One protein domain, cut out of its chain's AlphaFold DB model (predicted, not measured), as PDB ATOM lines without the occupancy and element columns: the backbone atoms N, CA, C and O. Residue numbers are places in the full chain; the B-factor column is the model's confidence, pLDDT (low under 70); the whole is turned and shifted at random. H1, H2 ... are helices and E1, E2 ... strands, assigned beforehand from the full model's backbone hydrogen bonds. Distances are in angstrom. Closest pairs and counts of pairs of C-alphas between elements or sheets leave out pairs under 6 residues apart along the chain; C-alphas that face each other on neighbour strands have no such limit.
ATOM      1  N   PRO A  10     139.970  87.221 135.855       85.44
ATOM      2  CA  PRO A  10     140.744  86.876 137.030       85.44
ATOM      3  C   PRO A  10     141.392  85.507 136.831       85.44
ATOM      4  O   PRO A  10     140.816  84.591 136.237       85.44
ATOM      5  N   LYS A  11     142.589  85.332 137.397       79.81
ATOM      6  CA  LYS A  11     143.295  84.047 137.401       79.81
ATOM      7  C   LYS A  11     142.602  83.059 138.348       79.81
ATOM      8  O   LYS A  11     143.042  82.835 139.475       79.81
ATOM      9  N   ILE A  12     141.501  82.473 137.893       74.25
ATOM     10  CA  ILE A  12     140.762  81.429 138.603       74.25
ATOM     11  C   ILE A  12     141.393  80.085 138.239       74.25
ATOM     12  O   ILE A  12     141.182  79.553 137.156       74.25
ATOM     13  N   THR A  13     142.202  79.537 139.144       63.94
ATOM     14  CA  THR A  13     142.918  78.267 138.924       63.94
ATOM     15  C   THR A  13     142.104  77.035 139.313       63.94
ATOM     16  O   THR A  13     142.516  75.911 139.033       63.94
ATOM     17  N   ARG A  14     140.966  77.226 139.989       70.50
ATOM     18  CA  ARG A  14     140.078  76.156 140.453       70.50
ATOM     19  C   ARG A  14     138.628  76.600 140.319       70.50
ATOM     20  O   ARG A  14     138.289  77.726 140.661       70.50
ATOM     21  N   THR A  15     137.776  75.697 139.859       79.19
ATOM     22  CA  THR A  15     136.329  75.906 139.741       79.19
ATOM     23  C   THR A  15     135.594  74.876 140.584       79.19
ATOM     24  O   THR A  15     135.968  73.699 140.566       79.19
ATOM     25  N   ASP A  16     134.536  75.282 141.287       88.19
ATOM     26  CA  ASP A  16     133.679  74.334 142.001       88.19
ATOM     27  C   ASP A  16     132.785  73.599 140.995       88.19
ATOM     28  O   ASP A  16     131.807  74.131 140.463       88.19
ATOM     29  N   ARG A  17     133.162  72.354 140.689       89.75
ATOM     30  CA  ARG A  17     132.461  71.540 139.694       89.75
ATOM     31  C   ARG A  17     131.038  71.195 140.133       89.75
ATOM     32  O   ARG A  17     130.163  71.124 139.276       89.75
ATOM     33  N   HIS A  18     130.800  70.965 141.427       89.62
ATOM     34  CA  HIS A  18     129.461  70.639 141.920       89.62
ATOM     35  C   HIS A  18     128.535  71.843 141.779       89.62
ATOM     36  O   HIS A  18     127.400  71.688 141.332       89.62
ATOM     37  N   PHE A  19     129.038  73.035 142.097       92.31
ATOM     38  CA  PHE A  19     128.319  74.289 141.915       92.31
ATOM     39  C   PHE A  19     127.964  74.546 140.450       92.31
ATOM     40  O   PHE A  19     126.792  74.705 140.118       92.31
ATOM     41  N   LEU A  20     128.951  74.503 139.550       93.81
ATOM     42  CA  LEU A  20     128.723  74.736 138.119       93.81
ATOM     43  C   LEU A  20     127.765  73.711 137.507       93.81
ATOM     44  O   LEU A  20     126.883  74.076 136.735       93.81
ATOM     45  N   MET A  21     127.908  72.433 137.867       93.12
ATOM     46  CA  MET A  21     126.997  71.384 137.414       93.12
ATOM     47  C   MET A  21     125.573  71.619 137.929       93.12
ATOM     48  O   MET A  21     124.621  71.440 137.172       93.12
ATOM     49  N   SER A  22     125.429  72.069 139.181       91.69
ATOM     50  CA  SER A  22     124.132  72.440 139.739       91.69
ATOM     51  C   SER A  22     123.512  73.599 138.962       91.69
ATOM     52  O   SER A  22     122.408  73.432 138.454       91.69
ATOM     53  N   ILE A  23     124.217  74.717 138.763       93.38
ATOM     54  CA  ILE A  23     123.681  75.861 138.007       93.38
ATOM     55  C   ILE A  23     123.266  75.446 136.591       93.38
ATOM     56  O   ILE A  23     122.141  75.713 136.181       93.38
ATOM     57  N   LEU A  24     124.142  74.745 135.862       94.69
ATOM     58  CA  LEU A  24     123.867  74.310 134.489       94.69
ATOM     59  C   LEU A  24     122.647  73.382 134.402       94.69
ATOM     60  O   LEU A  24     121.889  73.460 133.442       94.69
ATOM     61  N   SER A  25     122.429  72.526 135.406       93.56
ATOM     62  CA  SER A  25     121.258  71.638 135.461       93.56
ATOM     63  C   SER A  25     119.930  72.367 135.697       93.56
ATOM     64  O   SER A  25     118.877  71.866 135.297       93.56
ATOM     65  N   HIS A  26     119.987  73.561 136.294       92.31
ATOM     66  CA  HIS A  26     118.836  74.418 136.573       92.31
ATOM     67  C   HIS A  26     118.570  75.455 135.478       92.31
ATOM     68  O   HIS A  26     117.637  76.246 135.605       92.31
ATOM     69  N   ILE A  27     119.361  75.471 134.404       94.44
ATOM     70  CA  ILE A  27     119.086  76.345 133.269       94.44
ATOM     71  C   ILE A  27     117.919  75.788 132.452       94.44
ATOM     72  O   ILE A  27     117.908  74.621 132.038       94.44
ATOM     73  N   ASP A  28     116.948  76.654 132.188       90.94
ATOM     74  CA  ASP A  28     115.957  76.467 131.144       90.94
ATOM     75  C   ASP A  28     116.502  77.033 129.828       90.94
ATOM     76  O   ASP A  28     116.871  78.207 129.730       90.94
ATOM     77  N   LYS A  29     116.580  76.165 128.813       89.12
ATOM     78  CA  LYS A  29     117.113  76.526 127.501       89.12
ATOM     79  C   LYS A  29     116.223  77.544 126.785       89.12
ATOM     80  O   LYS A  29     116.749  78.470 126.175       89.12
ATOM     81  N   GLU A  30     114.912  77.334 126.816       88.25
ATOM     82  CA  GLU A  30     113.954  78.098 126.017       88.25
ATOM     83  C   GLU A  30     113.718  79.475 126.640       88.25
ATOM     84  O   GLU A  30     113.676  80.484 125.938       88.25
ATOM     85  N   ALA A  31     113.656  79.538 127.972       86.19
ATOM     86  CA  ALA A  31     113.530  80.794 128.702       86.19
ATOM     87  C   ALA A  31     114.863  81.545 128.873       86.19
ATOM     88  O   ALA A  31     114.849  82.711 129.272       86.19
ATOM     89  N   SER A  32     116.005  80.907 128.578       92.00
ATOM     90  CA  SER A  32     117.346  81.454 128.829       92.00
ATOM     91  C   SER A  32     117.474  81.951 130.273       92.00
ATOM     92  O   SER A  32     117.819  83.109 130.527       92.00
ATOM     93  N   SER A  33     117.120  81.087 131.229       92.69
ATOM     94  CA  SER A  33     117.020  81.443 132.647       92.69
ATOM     95  C   SER A  33     117.590  80.383 133.574       92.69
ATOM     96  O   SER A  33     117.536  79.198 133.271       92.69
ATOM     97  N   ILE A  34     118.108  80.805 134.727       92.06
ATOM     98  CA  ILE A  34     118.514  79.909 135.815       92.06
ATOM     99  C   ILE A  34     117.383  79.845 136.842       92.06
ATOM    100  O   ILE A  34     117.071  80.863 137.463       92.06
ATOM    101  N   THR A  35     116.811  78.664 137.057       88.25
ATOM    102  CA  THR A  35     115.808  78.443 138.105       88.25
ATOM    103  C   THR A  35     116.480  78.276 139.463       88.25
ATOM    104  O   THR A  35     117.269  77.358 139.672       88.25
ATOM    105  N   ILE A  36     116.170  79.160 140.410       79.38
ATOM    106  CA  ILE A  36     116.691  79.082 141.785       79.38
ATOM    107  C   ILE A  36     115.735  78.280 142.668       79.38
ATOM    108  O   ILE A  36     116.164  77.450 143.467       79.38
ATOM    109  N   ASP A  37     114.432  78.529 142.536       71.06
ATOM    110  CA  ASP A  37     113.370  77.754 143.173       71.06
ATOM    111  C   ASP A  37     112.034  77.920 142.430       71.06
ATOM    112  O   ASP A  37     111.968  78.561 141.387       71.06
ATOM    113  N   HIS A  38     110.954  77.363 142.988       62.59
ATOM    114  CA  HIS A  38     109.612  77.332 142.393       62.59
ATOM    115  C   HIS A  38     109.006  78.697 142.020       62.59
ATOM    116  O   HIS A  38     107.938  78.721 141.411       62.59
ATOM    117  N   LYS A  39     109.607  79.822 142.428       62.03
ATOM    118  CA  LYS A  39     109.091  81.172 142.148       62.03
ATOM    119  C   LYS A  39     110.148  82.130 141.594       62.03
ATOM    120  O   LYS A  39     109.812  83.283 141.324       62.03
ATOM    121  N   ARG A  40     111.410  81.708 141.479       71.62
ATOM    122  CA  ARG A  40     112.541  82.596 141.179       71.62
ATOM    123  C   ARG A  40     113.349  82.073 140.000       71.62
ATOM    124  O   ARG A  40     114.082  81.097 140.144       71.62
ATOM    125  N   ASP A  41     113.288  82.815 138.898       82.88
ATOM    126  CA  ASP A  41     114.109  82.601 137.707       82.88
ATOM    127  C   ASP A  41     114.977  83.834 137.421       82.88
ATOM    128  O   ASP A  41     114.515  84.974 137.499       82.88
ATOM    129  N   MET A  42     116.239  83.606 137.058       88.56
ATOM    130  CA  MET A  42     117.153  84.648 136.583       88.56
ATOM    131  C   MET A  42     117.339  84.520 135.077       88.56
ATOM    132  O   MET A  42     118.138  83.699 134.626       88.56
ATOM    133  N   GLN A  43     116.596  85.312 134.306       91.19
ATOM    134  CA  GLN A  43     116.787  85.415 132.857       91.19
ATOM    135  C   GLN A  43     118.096  86.130 132.526       91.19
ATOM    136  O   GLN A  43     118.452  87.099 133.194       91.19
ATOM    137  N   PHE A  44     118.772  85.673 131.476       93.31
ATOM    138  CA  PHE A  44     119.979  86.299 130.945       93.31
ATOM    139  C   PHE A  44     119.931  86.418 129.423       93.31
ATOM    140  O   PHE A  44     119.437  85.530 128.722       93.31
ATOM    141  N   PHE A  45     120.496  87.512 128.922       94.62
ATOM    142  CA  PHE A  45     120.498  87.917 127.520       94.62
ATOM    143  C   PHE A  45     121.922  88.161 127.006       94.62
ATOM    144  O   PHE A  45     122.909  88.009 127.730       94.62
ATOM    145  N   ASP A  46     122.035  88.523 125.728       96.31
ATOM    146  CA  ASP A  46     123.316  88.809 125.080       96.31
ATOM    147  C   ASP A  46     124.034  89.969 125.819       96.31
ATOM    148  O   ASP A  46     125.237  89.921 126.086       96.31
ATOM    149  N   GLU A  47     123.287  90.981 126.265       94.94
ATOM    150  CA  GLU A  47     123.807  92.137 126.998       94.94
ATOM    151  C   GLU A  47     124.422  91.753 128.350       94.94
ATOM    152  O   GLU A  47     125.430  92.339 128.749       94.94
ATOM    153  N   ASP A  48     123.883  90.741 129.034       95.19
ATOM    154  CA  ASP A  48     124.445  90.253 130.296       95.19
ATOM    155  C   ASP A  48     125.823  89.620 130.078       95.19
ATOM    156  O   ASP A  48     126.738  89.827 130.878       95.19
ATOM    157  N   VAL A  49     126.021  88.918 128.956       96.50
ATOM    158  CA  VAL A  49     127.339  88.388 128.574       96.50
ATOM    159  C   VAL A  49     128.324  89.533 128.340       96.50
ATOM    160  O   VAL A  49     129.457  89.477 128.825       96.50
ATOM    161  N   LYS A  50     127.895  90.613 127.671       96.06
ATOM    162  CA  LYS A  50     128.723  91.814 127.481       96.06
ATOM    163  C   LYS A  50     129.086  92.463 128.812       96.06
ATOM    164  O   LYS A  50     130.249  92.800 129.024       96.06
ATOM    165  N   LEU A  51     128.119  92.633 129.714       94.56
ATOM    166  CA  LEU A  51     128.349  93.240 131.026       94.56
ATOM    167  C   LEU A  51     129.314  92.400 131.867       94.56
ATOM    168  O   LEU A  51     130.180  92.960 132.547       94.56
ATOM    169  N   VAL A  52     129.188  91.073 131.809       95.25
ATOM    170  CA  VAL A  52     129.967  90.155 132.640       95.25
ATOM    171  C   VAL A  52     131.358  89.877 132.084       95.25
ATOM    172  O   VAL A  52     132.311  89.945 132.857       95.25
ATOM    173  N   ILE A  53     131.494  89.594 130.786       96.00
ATOM    174  CA  ILE A  53     132.759  89.173 130.156       96.00
ATOM    175  C   ILE A  53     133.441  90.315 129.396       96.00
ATOM    176  O   ILE A  53     134.664  90.338 129.312       96.00
ATOM    177  N   ALA A 171     120.360  66.645 130.737       93.62
ATOM    178  CA  ALA A 171     120.072  65.321 130.184       93.62
ATOM    179  C   ALA A 171     120.915  64.205 130.828       93.62
ATOM    180  O   ALA A 171     120.368  63.161 131.170       93.62
ATOM    181  N   ASP A 172     122.216  64.430 131.046       92.94
ATOM    182  CA  ASP A 172     123.097  63.468 131.724       92.94
ATOM    183  C   ASP A 172     122.596  63.151 133.146       92.94
ATOM    184  O   ASP A 172     122.511  61.981 133.524       92.94
ATOM    185  N   LEU A 173     122.244  64.182 133.926       90.62
ATOM    186  CA  LEU A 173     121.782  64.015 135.310       90.62
ATOM    187  C   LEU A 173     120.403  63.348 135.390       90.62
ATOM    188  O   LEU A 173     120.208  62.447 136.203       90.62
ATOM    189  N   LEU A 174     119.460  63.745 134.527       90.25
ATOM    190  CA  LEU A 174     118.144  63.099 134.435       90.25
ATOM    191  C   LEU A 174     118.253  61.642 133.963       90.25
ATOM    192  O   LEU A 174     117.456  60.805 134.376       90.25
ATOM    193  N   GLY A 175     119.264  61.325 133.152       90.75
ATOM    194  CA  GLY A 175     119.614  59.964 132.747       90.75
ATOM    195  C   GLY A 175     120.333  59.140 133.823       90.75
ATOM    196  O   GLY A 175     120.825  58.055 133.519       90.75
ATOM    197  N   GLY A 176     120.441  59.640 135.060       86.75
ATOM    198  CA  GLY A 176     121.018  58.919 136.198       86.75
ATOM    199  C   GLY A 176     122.540  59.018 136.330       86.75
ATOM    200  O   GLY A 176     123.120  58.368 137.202       86.75
ATOM    201  N   ARG A 177     123.226  59.828 135.509       87.69
ATOM    202  CA  ARG A 177     124.668  60.050 135.685       87.69
ATOM    203  C   ARG A 177     124.915  60.951 136.887       87.69
ATOM    204  O   ARG A 177     124.316  62.009 137.022       87.69
ATOM    205  N   LEU A 178     125.882  60.578 137.722       83.19
ATOM    206  CA  LEU A 178     126.294  61.394 138.872       83.19
ATOM    207  C   LEU A 178     127.200  62.572 138.482       83.19
ATOM    208  O   LEU A 178     127.396  63.494 139.268       83.19
ATOM    209  N   LYS A 179     127.802  62.526 137.289       84.31
ATOM    210  CA  LYS A 179     128.728  63.543 136.778       84.31
ATOM    211  C   LYS A 179     128.467  63.771 135.292       84.31
ATOM    212  O   LYS A 179     128.310  62.813 134.541       84.31
ATOM    213  N   SER A 180     128.508  65.032 134.872       88.12
ATOM    214  CA  SER A 180     128.528  65.441 133.462       88.12
ATOM    215  C   SER A 180     129.778  66.263 133.182       88.12
ATOM    216  O   SER A 180     130.303  66.924 134.080       88.12
ATOM    217  N   ASN A 181     130.279  66.210 131.952       87.62
ATOM    218  CA  ASN A 181     131.372  67.061 131.498       87.62
ATOM    219  C   ASN A 181     130.862  68.482 131.237       87.62
ATOM    220  O   ASN A 181     129.875  68.691 130.527       87.62
ATOM    221  N   LEU A 182     131.552  69.455 131.828       90.81
ATOM    222  CA  LEU A 182     131.173  70.861 131.776       90.81
ATOM    223  C   LEU A 182     131.829  71.521 130.562       90.81
ATOM    224  O   LEU A 182     133.016  71.318 130.324       90.81
ATOM    225  N   SER A 183     131.051  72.290 129.808       91.75
ATOM    226  CA  SER A 183     131.507  73.058 128.645       91.75
ATOM    227  C   SER A 183     130.705  74.363 128.548       91.75
ATOM    228  O   SER A 183     129.874  74.629 129.420       91.75
ATOM    229  N   GLY A 184     130.932  75.167 127.506       92.19
ATOM    230  CA  GLY A 184     130.364  76.516 127.408       92.19
ATOM    231  C   GLY A 184     131.067  77.518 128.334       92.19
ATOM    232  O   GLY A 184     132.049  77.190 129.003       92.19
ATOM    233  N   CYS A 185     130.576  78.758 128.374       94.75
ATOM    234  CA  CYS A 185     131.232  79.831 129.122       94.75
ATOM    235  C   CYS A 185     130.955  79.765 130.634       94.75
ATOM    236  O   CYS A 185     130.079  80.447 131.172       94.75
ATOM    237  N   LEU A 186     131.732  78.936 131.335       94.25
ATOM    238  CA  LEU A 186     131.607  78.733 132.784       94.25
ATOM    239  C   LEU A 186     131.871  80.010 133.606       94.25
ATOM    240  O   LEU A 186     131.120  80.255 134.551       94.25
ATOM    241  N   PRO A 187     132.862  80.866 133.273       94.00
ATOM    242  CA  PRO A 187     133.055  82.119 134.002       94.00
ATOM    243  C   PRO A 187     131.852  83.057 133.910       94.00
ATOM    244  O   PRO A 187     131.513  83.693 134.907       94.00
ATOM    245  N   PHE A 188     131.173  83.099 132.756       95.31
ATOM    246  CA  PHE A 188     129.959  83.895 132.591       95.31
ATOM    247  C   PHE A 188     128.855  83.407 133.523       95.31
ATOM    248  O   PHE A 188     128.408  84.177 134.365       95.31
ATOM    249  N   VAL A 189     128.454  82.136 133.424       94.50
ATOM    250  CA  VAL A 189     127.318  81.628 134.211       94.50
ATOM    251  C   VAL A 189     127.593  81.681 135.717       94.50
ATOM    252  O   VAL A 189     126.698  81.987 136.501       94.50
ATOM    253  N   GLN A 190     128.846  81.448 136.123       94.25
ATOM    254  CA  GLN A 190     129.266  81.518 137.519       94.25
ATOM    255  C   GLN A 190     129.133  82.935 138.071       94.25
ATOM    256  O   GLN A 190     128.507  83.122 139.111       94.25
ATOM    257  N   VAL A 191     129.725  83.919 137.383       94.12
ATOM    258  CA  VAL A 191     129.681  85.319 137.820       94.12
ATOM    259  C   VAL A 191     128.266  85.863 137.720       94.12
ATOM    260  O   VAL A 191     127.811  86.502 138.658       94.12
ATOM    261  N   PHE A 192     127.540  85.553 136.645       94.12
ATOM    262  CA  PHE A 192     126.151  85.963 136.489       94.12
ATOM    263  C   PHE A 192     125.286  85.466 137.653       94.12
ATOM    264  O   PHE A 192     124.551  86.251 138.240       94.12
ATOM    265  N   TYR A 193     125.407  84.195 138.043       93.69
ATOM    266  CA  TYR A 193     124.648  83.662 139.172       93.69
ATOM    267  C   TYR A 193     124.976  84.405 140.473       93.69
ATOM    268  O   TYR A 193     124.088  84.990 141.087       93.69
ATOM    269  N   ILE A 194     126.252  84.444 140.875       92.94
ATOM    270  CA  ILE A 194     126.660  84.988 142.183       92.94
ATOM    271  C   ILE A 194     126.538  86.517 142.281       92.94
ATOM    272  O   ILE A 194     126.331  87.036 143.374       92.94
ATOM    273  N   ASP A 195     126.666  87.248 141.170       91.94
ATOM    274  CA  ASP A 195     126.539  88.714 141.136       91.94
ATOM    275  C   ASP A 195     125.090  89.176 141.305       91.94
ATOM    276  O   ASP A 195     124.843  90.309 141.726       91.94
ATOM    277  N   ASN A 196     124.139  88.277 141.049       90.94
ATOM    278  CA  ASN A 196     122.723  88.498 141.295       90.94
ATOM    279  C   ASN A 196     122.257  87.984 142.672       90.94
ATOM    280  O   ASN A 196     121.109  88.231 143.034       90.94
ATOM    281  N   LEU A 197     123.112  87.332 143.474       91.44
ATOM    282  CA  LEU A 197     122.763  86.911 144.838       91.44
ATOM    283  C   LEU A 197     122.977  88.030 145.859       91.44
ATOM    284  O   LEU A 197     123.953  88.784 145.798       91.44
ATOM    285  N   ASP A 198     122.080  88.106 146.835       90.62
ATOM    286  CA  ASP A 198     122.183  88.992 147.984       90.62
ATOM    287  C   ASP A 198     122.991  88.333 149.105       90.62
ATOM    288  O   ASP A 198     122.520  87.429 149.797       90.62
ATOM    289  N   VAL A 199     124.223  88.807 149.283       91.25
ATOM    290  CA  VAL A 199     125.125  88.416 150.376       91.25
ATOM    291  C   VAL A 199     125.212  89.485 151.473       91.25
ATOM    292  O   VAL A 199     126.136  89.458 152.293       91.25
ATOM    293  N   GLY A 200     124.256  90.420 151.508       88.56
ATOM    294  CA  GLY A 200     124.176  91.493 152.494       88.56
ATOM    295  C   GLY A 200     125.292  92.524 152.331       88.56
ATOM    296  O   GLY A 200     125.547  93.025 151.238       88.56
ATOM    297  N   GLU A 201     125.987  92.843 153.421       86.56
ATOM    298  CA  GLU A 201     127.069  93.841 153.444       86.56
ATOM    299  C   GLU A 201     128.269  93.470 152.557       86.56
ATOM    300  O   GLU A 201     129.050  94.333 152.174       86.56
ATOM    301  N   GLN A 202     128.402  92.194 152.182       87.44
ATOM    302  CA  GLN A 202     129.456  91.718 151.282       87.44
ATOM    303  C   GLN A 202     129.093  91.836 149.797       87.44
ATOM    304  O   GLN A 202     129.814  91.319 148.940       87.44
ATOM    305  N   ASN A 203     127.961  92.467 149.476       89.44
ATOM    306  CA  ASN A 203     127.556  92.668 148.097       89.44
ATOM    307  C   ASN A 203     128.609  93.509 147.374       89.44
ATOM    308  O   ASN A 203     128.828  94.676 147.689       89.44
ATOM    309  N   ILE A 204     129.246  92.904 146.375       89.19
ATOM    310  CA  ILE A 204     130.180  93.611 145.506       89.19
ATOM    311  C   ILE A 204     129.400  94.647 144.701       89.19
ATOM    312  O   ILE A 204     128.365  94.330 144.099       89.19
ATOM    313  N   ASP A 205     129.923  95.869 144.686       85.56
ATOM    314  CA  ASP A 205     129.341  96.993 143.972       85.56
ATOM    315  C   ASP A 205     129.273  96.743 142.451       85.56
ATOM    316  O   ASP A 205     130.130  96.091 141.838       85.56
ATOM    317  N   HIS A 206     128.205  97.253 141.836       85.31
ATOM    318  CA  HIS A 206     127.843  97.012 140.439       85.31
ATOM    319  C   HIS A 206     128.425  98.044 139.465       85.31
ATOM    320  O   HIS A 206     127.996  98.076 138.315       85.31
ATOM    321  N   THR A 207     129.416  98.854 139.846       84.75
ATOM    322  CA  THR A 207     130.049  99.842 138.945       84.75
ATOM    323  C   THR A 207     131.170  99.258 138.082       84.75
ATOM    324  O   THR A 207     131.359  99.681 136.943       84.75
ATOM    325  N   ALA A 208     131.893  98.243 138.565       87.62
ATOM    326  CA  ALA A 208     133.006  97.656 137.819       87.62
ATOM    327  C   ALA A 208     132.531  96.945 136.538       87.62
ATOM    328  O   ALA A 208     131.564  96.178 136.574       87.62
ATOM    329  N   ARG A 209     133.221  97.172 135.412       89.12
ATOM    330  CA  ARG A 209     133.016  96.482 134.123       89.12
ATOM    331  C   ARG A 209     134.359  96.055 133.501       89.12
ATOM    332  O   ARG A 209     135.307  96.841 133.596       89.12
ATOM    333  N   PRO A 210     134.449  94.875 132.858       94.00
ATOM    334  CA  PRO A 210     133.461  93.784 132.882       94.00
ATOM    335  C   PRO A 210     133.283  93.208 134.300       94.00
ATOM    336  O   PRO A 210     134.190  93.329 135.121       94.00
ATOM    337  N   ARG A 211     132.119  92.624 134.630       93.69
ATOM    338  CA  ARG A 211     131.834  92.167 136.011       93.69
ATOM    339  C   ARG A 211     132.813  91.118 136.502       93.69
ATOM    340  O   ARG A 211     133.162  91.135 137.676       93.69
ATOM    341  N   VAL A 212     133.288  90.247 135.614       92.88
ATOM    342  CA  VAL A 212     134.197  89.148 135.960       92.88
ATOM    343  C   VAL A 212     135.445  89.626 136.716       92.88
ATOM    344  O   VAL A 212     135.910  88.933 137.617       92.88
ATOM    345  N   LYS A 213     135.924  90.849 136.449       93.75
ATOM    346  CA  LYS A 213     137.108  91.425 137.103       93.75
ATOM    347  C   LYS A 213     136.917  91.736 138.586       93.75
ATOM    348  O   LYS A 213     137.884  91.824 139.333       93.75
ATOM    349  N   ALA A 214     135.669  91.920 139.019       92.94
ATOM    350  CA  ALA A 214     135.346  92.225 140.409       92.94
ATOM    351  C   ALA A 214     135.422  90.979 141.312       92.94
ATOM    352  O   ALA A 214     135.373  91.096 142.536       92.94
ATOM    353  N   TYR A 215     135.547  89.788 140.719       91.81
ATOM    354  CA  TYR A 215     135.465  88.516 141.421       91.81
ATOM    355  C   TYR A 215     136.826  87.840 141.536       91.81
ATOM    356  O   TYR A 215     137.354  87.267 140.585       91.81
ATOM    357  N   SER A 216     137.373  87.831 142.750       91.56
ATOM    358  CA  SER A 216     138.500  86.961 143.084       91.56
ATOM    359  C   SER A 216     138.028  85.524 143.329       91.56
ATOM    360  O   SER A 216     136.868  85.277 143.673       91.56
ATOM    361  N   TYR A 217     138.947  84.559 143.231       90.25
ATOM    362  CA  TYR A 217     138.659  83.166 143.592       90.25
ATOM    363  C   TYR A 217     138.130  83.033 145.034       90.25
ATOM    364  O   TYR A 217     137.194  82.276 145.284       90.25
ATOM    365  N   ALA A 218     138.689  83.804 145.974       91.12
ATOM    366  CA  ALA A 218     138.250  83.806 147.367       91.12
ATOM    367  C   ALA A 218     136.821  84.349 147.524       91.12
ATOM    368  O   ALA A 218     136.023  83.758 148.249       91.12
ATOM    369  N   ALA A 219     136.480  85.426 146.806       92.12
ATOM    370  CA  ALA A 219     135.134  85.992 146.816       92.12
ATOM    371  C   ALA A 219     134.108  84.995 146.259       92.12
ATOM    372  O   ALA A 219     133.108  84.717 146.914       92.12
ATOM    373  N   ILE A 220     134.395  84.391 145.100       93.06
ATOM    374  CA  ILE A 220     133.537  83.367 144.485       93.06
ATOM    375  C   ILE A 220     133.288  82.222 145.469       93.06
ATOM    376  O   ILE A 220     132.142  81.874 145.737       93.06
ATOM    377  N   ARG A 221     134.358  81.668 146.047       92.75
ATOM    378  CA  ARG A 221     134.261  80.554 146.992       92.75
ATOM    379  C   ARG A 221     133.424  80.908 148.221       92.75
ATOM    380  O   ARG A 221     132.577  80.114 148.617       92.75
ATOM    381  N   SER A 222     133.631  82.092 148.794       93.94
ATOM    382  CA  SER A 222     132.876  82.547 149.964       93.94
ATOM    383  C   SER A 222     131.375  82.647 149.677       93.94
ATOM    384  O   SER A 222     130.565  82.216 150.497       93.94
ATOM    385  N   ILE A 223     130.993  83.155 148.500       94.50
ATOM    386  CA  ILE A 223     129.582  83.253 148.101       94.50
ATOM    387  C   ILE A 223     128.983  81.858 147.876       94.50
ATOM    388  O   ILE A 223     127.902  81.580 148.390       94.50
ATOM    389  N   ILE A 224     129.698  80.964 147.180       93.75
ATOM    390  CA  ILE A 224     129.254  79.576 146.953       93.75
ATOM    391  C   ILE A 224     129.000  78.865 148.284       93.75
ATOM    392  O   ILE A 224     127.963  78.232 148.450       93.75
ATOM    393  N   GLU A 225     129.911  78.990 149.253       93.44
ATOM    394  CA  GLU A 225     129.767  78.367 150.575       93.44
ATOM    395  C   GLU A 225     128.527  78.878 151.327       93.44
ATOM    396  O   GLU A 225     127.830  78.091 151.970       93.44
ATOM    397  N   LYS A 226     128.209  80.174 151.202       94.06
ATOM    398  CA  LYS A 226     126.998  80.777 151.779       94.06
ATOM    399  C   LYS A 226     125.713  80.345 151.083       94.06
ATOM    400  O   LYS A 226     124.670  80.299 151.731       94.06
ATOM    401  N   ASP A 227     125.784  80.027 149.796       93.12
ATOM    402  CA  ASP A 227     124.622  79.627 149.004       93.12
ATOM    403  C   ASP A 227     124.208  78.159 149.200       93.12
ATOM    404  O   ASP A 227     123.130  77.739 148.774       93.12
ATOM    405  N   ILE A 228     125.015  77.365 149.907       92.00
ATOM    406  CA  ILE A 228     124.676  75.976 150.221       92.00
ATOM    407  C   ILE A 228     123.430  75.932 151.114       92.00
ATOM    408  O   ILE A 228     123.437  76.361 152.270       92.00
ATOM    409  N   LYS A 229     122.364  75.337 150.578       87.69
ATOM    410  CA  LYS A 229     121.095  75.080 151.261       87.69
ATOM    411  C   LYS A 229     121.153  73.812 152.109       87.69
ATOM    412  O   LYS A 229     120.657  73.808 153.231       87.69
ATOM    413  N   SER A 230     121.765  72.739 151.602       84.25
ATOM    414  CA  SER A 230     121.969  71.506 152.376       84.25
ATOM    415  C   SER A 230     123.078  70.622 151.811       84.25
ATOM    416  O   SER A 230     123.254  70.549 150.593       84.25
ATOM    417  N   ARG A 231     123.743  69.872 152.698       79.44
ATOM    418  CA  ARG A 231     124.650  68.764 152.364       79.44
ATOM    419  C   ARG A 231     124.067  67.471 152.941       79.44
ATOM    420  O   ARG A 231     124.148  67.258 154.146       79.44
ATOM    421  N   LYS A 232     123.427  66.636 152.118       62.69
ATOM    422  CA  LYS A 232     123.074  65.266 152.525       62.69
ATOM    423  C   LYS A 232     124.187  64.336 152.036       62.69
ATOM    424  O   LYS A 232     124.166  63.927 150.884       62.69
ATOM    425  N   GLY A 233     125.169  64.051 152.895       62.97
ATOM    426  CA  GLY A 233     126.339  63.234 152.539       62.97
ATOM    427  C   GLY A 233     127.249  63.887 151.488       62.97
ATOM    428  O   GLY A 233     127.289  65.115 151.383       62.97
ATOM    429  N   ASP A 234     127.963  63.065 150.714       56.12
ATOM    430  CA  ASP A 234     128.926  63.525 149.698       56.12
ATOM    431  C   ASP A 234     128.264  64.054 148.409       56.12
ATOM    432  O   ASP A 234     128.883  64.822 147.669       56.12
ATOM    433  N   TYR A 235     127.007  63.681 148.120       59.31
ATOM    434  CA  TYR A 235     126.275  64.111 146.920       59.31
ATOM    435  C   TYR A 235     124.758  63.839 147.043       59.31
ATOM    436  O   TYR A 235     124.395  62.762 147.521       59.31
ATOM    437  N   PRO A 236     123.857  64.723 146.555       66.75
ATOM    438  CA  PRO A 236     124.109  66.023 145.923       66.75
ATOM    439  C   PRO A 236     124.165  67.198 146.920       66.75
ATOM    440  O   PRO A 236     123.391  67.272 147.878       66.75
ATOM    441  N   VAL A 237     125.055  68.164 146.655       79.62
ATOM    442  CA  VAL A 237     125.040  69.480 147.321       79.62
ATOM    443  C   VAL A 237     123.917  70.316 146.714       79.62
ATOM    444  O   VAL A 237     123.852  70.471 145.494       79.62
ATOM    445  N   ILE A 238     123.036  70.850 147.559       84.19
ATOM    446  CA  ILE A 238     121.911  71.686 147.126       84.19
ATOM    447  C   ILE A 238     122.269  73.153 147.368       84.19
ATOM    448  O   ILE A 238     122.598  73.522 148.497       84.19
ATOM    449  N   TYR A 239     122.182  73.961 146.314       89.25
ATOM    450  CA  TYR A 239     122.436  75.407 146.304       89.25
ATOM    451  C   TYR A 239     121.114  76.203 146.294       89.25
ATOM    452  O   TYR A 239     120.035  75.604 146.346       89.25
ATOM    453  N   GLY A 240     121.176  77.537 146.267       87.75
ATOM    454  CA  GLY A 240     120.002  78.418 146.258       87.75
ATOM    455  C   GLY A 240     119.492  78.824 147.644       87.75
ATOM    456  O   GLY A 240     118.289  79.056 147.821       87.75
ATOM    457  N   ARG A 241     120.375  78.880 148.652       90.38
ATOM    458  CA  ARG A 241     120.052  79.440 149.976       90.38
ATOM    459  C   ARG A 241     119.885  80.956 149.921       90.38
ATOM    460  O   ARG A 241     119.052  81.488 150.652       90.38
ATOM    461  N   LEU A 242     120.685  81.642 149.107       90.62
ATOM    462  CA  LEU A 242     120.669  83.097 149.023       90.62
ATOM    463  C   LEU A 242     119.483  83.595 148.184       90.62
ATOM    464  O   LEU A 242     118.926  82.901 147.323       90.62
ATOM    465  N   LEU A 243     119.062  84.824 148.477       87.69
ATOM    466  CA  LEU A 243     118.024  85.513 147.720       87.69
ATOM    467  C   LEU A 243     118.633  86.243 146.524       87.69
ATOM    468  O   LEU A 243     119.821  86.544 146.518       87.69
ATOM    469  N   VAL A 244     117.818  86.529 145.509       86.44
ATOM    470  CA  VAL A 244     118.234  87.414 144.411       86.44
ATOM    471  C   VAL A 244     118.211  88.846 144.937       86.44
ATOM    472  O   VAL A 244     117.275  89.201 145.661       86.44
ATOM    473  N   ARG A 245     119.199  89.678 144.587       82.62
ATOM    474  CA  ARG A 245     119.181  91.093 144.990       82.62
ATOM    475  C   ARG A 245     117.936  91.773 144.419       82.62
ATOM    476  O   ARG A 245     117.504  91.505 143.298       82.62
ATOM    477  N   THR A 246     117.366  92.701 145.179       68.94
ATOM    478  CA  THR A 246     116.259  93.540 144.702       68.94
ATOM    479  C   THR A 246     116.666  94.314 143.451       68.94
ATOM    480  O   THR A 246     117.805  94.773 143.354       68.94
ATOM    481  N   SER A 247     115.726  94.507 142.520       58.56
ATOM    482  CA  SER A 247     115.975  95.034 141.172       58.56
ATOM    483  C   SER A 247     116.875  96.273 141.155       58.56
ATOM    484  O   SER A 247     117.840  96.282 140.409       58.56
ATOM    485  N   SER A 248     116.681  97.251 142.045       53.16
ATOM    486  CA  SER A 248     117.509  98.471 142.142       53.16
ATOM    487  C   SER A 248     119.017  98.256 142.383       53.16
ATOM    488  O   SER A 248     119.783  99.212 142.299       53.16
ATOM    489  N   ARG A 249     119.453  97.027 142.692       52.47
ATOM    490  CA  ARG A 249     120.840  96.638 143.011       52.47
ATOM    491  C   ARG A 249     121.340  95.434 142.195       52.47
ATOM    492  O   ARG A 249     122.342  94.826 142.564       52.47
ATOM    493  N   CYS A 250     120.613  95.056 141.142       54.34
ATOM    494  CA  CYS A 250     120.853  93.853 140.342       54.34
ATOM    495  C   CYS A 250     121.087  94.211 138.866       54.34
ATOM    496  O   CYS A 250     120.452  95.140 138.355       54.34
ATOM    497  N   LEU A 251     121.909  93.420 138.160       55.28
ATOM    498  CA  LEU A 251     122.143  93.546 136.709       55.28
ATOM    499  C   LEU A 251     120.822  93.535 135.913       55.28
ATOM    500  O   LEU A 251     120.662  94.300 134.966       55.28
ATOM    501  N   LEU A 252     119.831  92.770 136.391       49.31
ATOM    502  CA  LEU A 252     118.479  92.659 135.828       49.31
ATOM    503  C   LEU A 252     117.712  93.993 135.702       49.31
ATOM    504  O   LEU A 252     116.749  94.062 134.937       49.31
ATOM    505  N   SER A 253     118.086  95.050 136.439       42.16
ATOM    506  CA  SER A 253     117.409  96.358 136.337       42.16
ATOM    507  C   SER A 253     117.907  97.252 135.214       42.16
ATOM    508  O   SER A 253     117.234  98.225 134.885       42.16
ATOM    509  N   GLN A 254     119.033  96.922 134.580       45.66
ATOM    510  CA  GLN A 254     119.583  97.708 133.475       45.66
ATOM    511  C   GLN A 254     118.966  97.316 132.123       45.66
ATOM    512  O   GLN A 254     119.649  97.335 131.102       45.66
ATOM    513  N   LYS A 255     117.670  96.966 132.081       41.16
ATOM    514  CA  LYS A 255     116.967  96.811 130.801       41.16
ATOM    515  C   LYS A 255     116.891  98.176 130.104       41.16
ATOM    516  O   LYS A 255     116.328  99.104 130.689       41.16
ATOM    517  N   PRO A 256     117.356  98.322 128.851       35.75
ATOM    518  CA  PRO A 256     116.917  99.432 128.029       35.75
ATOM    519  C   PRO A 256     115.419  99.259 127.758       35.75
ATOM    520  O   PRO A 256     114.933  98.228 127.290       35.75
TER     521      PRO A 256
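Overview. This is residues 10 to 53 and 171 to 256 of the 269 residues of an uncharacterized protein of Triticum turgidum subsp. durum (UniProt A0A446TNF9). A short helix, H4, makes the core, with helices H1, H2, H5 and H6 packed round it, of which H1, H2 and H6 cross it at wide angles; a small strand hairpin, E1 and E2, lies to one side, and H3 lies beyond H1, farthest from the middle. Long stretches with no named element, residues 196 to 210 and 228 to 256, run round the outside. The printed part has 130 residues, with six named helices and two named strands in the order H1, E1, E2, H2, H3, H4, H5, H6; the two strands form an antiparallel sheet. The class is mostly helix, though under half of the residues are in named elements. The whole is compact, with a radius of gyration of the C-alphas of 14.4 A, and spans 41 by 32 by 28 A.

Along the chain. H1, residues 17 to 25, begins at C-alpha 17, (132.461, 71.540, 139.694), and is 12.0 A long. E1, residues 33 to 37, is 11.7 A long, and E2, residues 40 to 43, is 9.8 A. H2, residues 46 to 53, is 10.7 A long. H3 is residues 171 to 174. H4, residues 186 to 195, is 14.0 A long and begins at C-alpha 186, (131.607, 78.733, 132.784). H5 is residues 211 to 214. H6, residues 217 to 227, is 15.5 A long and ends at C-alpha 227, (124.622, 79.627, 149.004).

Arrangement. H4 is the hub. It touches H1, about perpendicular at 83 degrees, with the closest C-alphas, Leu 20 and Gln 190, 6.8 A apart. It touches H2, about perpendicular at 88 degrees, closest at the C-alphas of Val 52 and Phe 188, 6.3 A. It touches H6 at a steep tilt of 60 degrees, the same way, closest at the C-alphas of Ile 194 and Ile 223, 6.8 A. It touches H5, closest at the C-alphas of Val 191 and Val 212, 6.2 A. H2 and H5 touch, with the C-alphas of Val 52 and Arg 211 closest at 4.3 A. H3 and H1 are close but not clearly touching, with the closest C-alphas, Ser 25 and Leu 173, 7.6 A apart. E1 and E2 form an antiparallel hairpin, with N 34 and O 42 at 2.9 A and N 40 and O 37 at 3.2 A, within hydrogen-bond range. In H1, H2, H4 and H6 every O i to N i+4 pair is within hydrogen-bond range; H3 and H5 are too short for such a pair.

Size, cuts and confidence. The C-alphas of Gly 233 and Pro 256, the two farthest apart, are 44.7 A apart. Residues 54 to 170 are not printed, and C-alphas 53 and 171 are 27.0 A apart across this cut. The links H3 to H4 and H4 to H5 are long. Mean pLDDT of the printed part is 84.8; it is under 70 at residue 13, residues 38 to 39, 232 to 236 and 246 to 256.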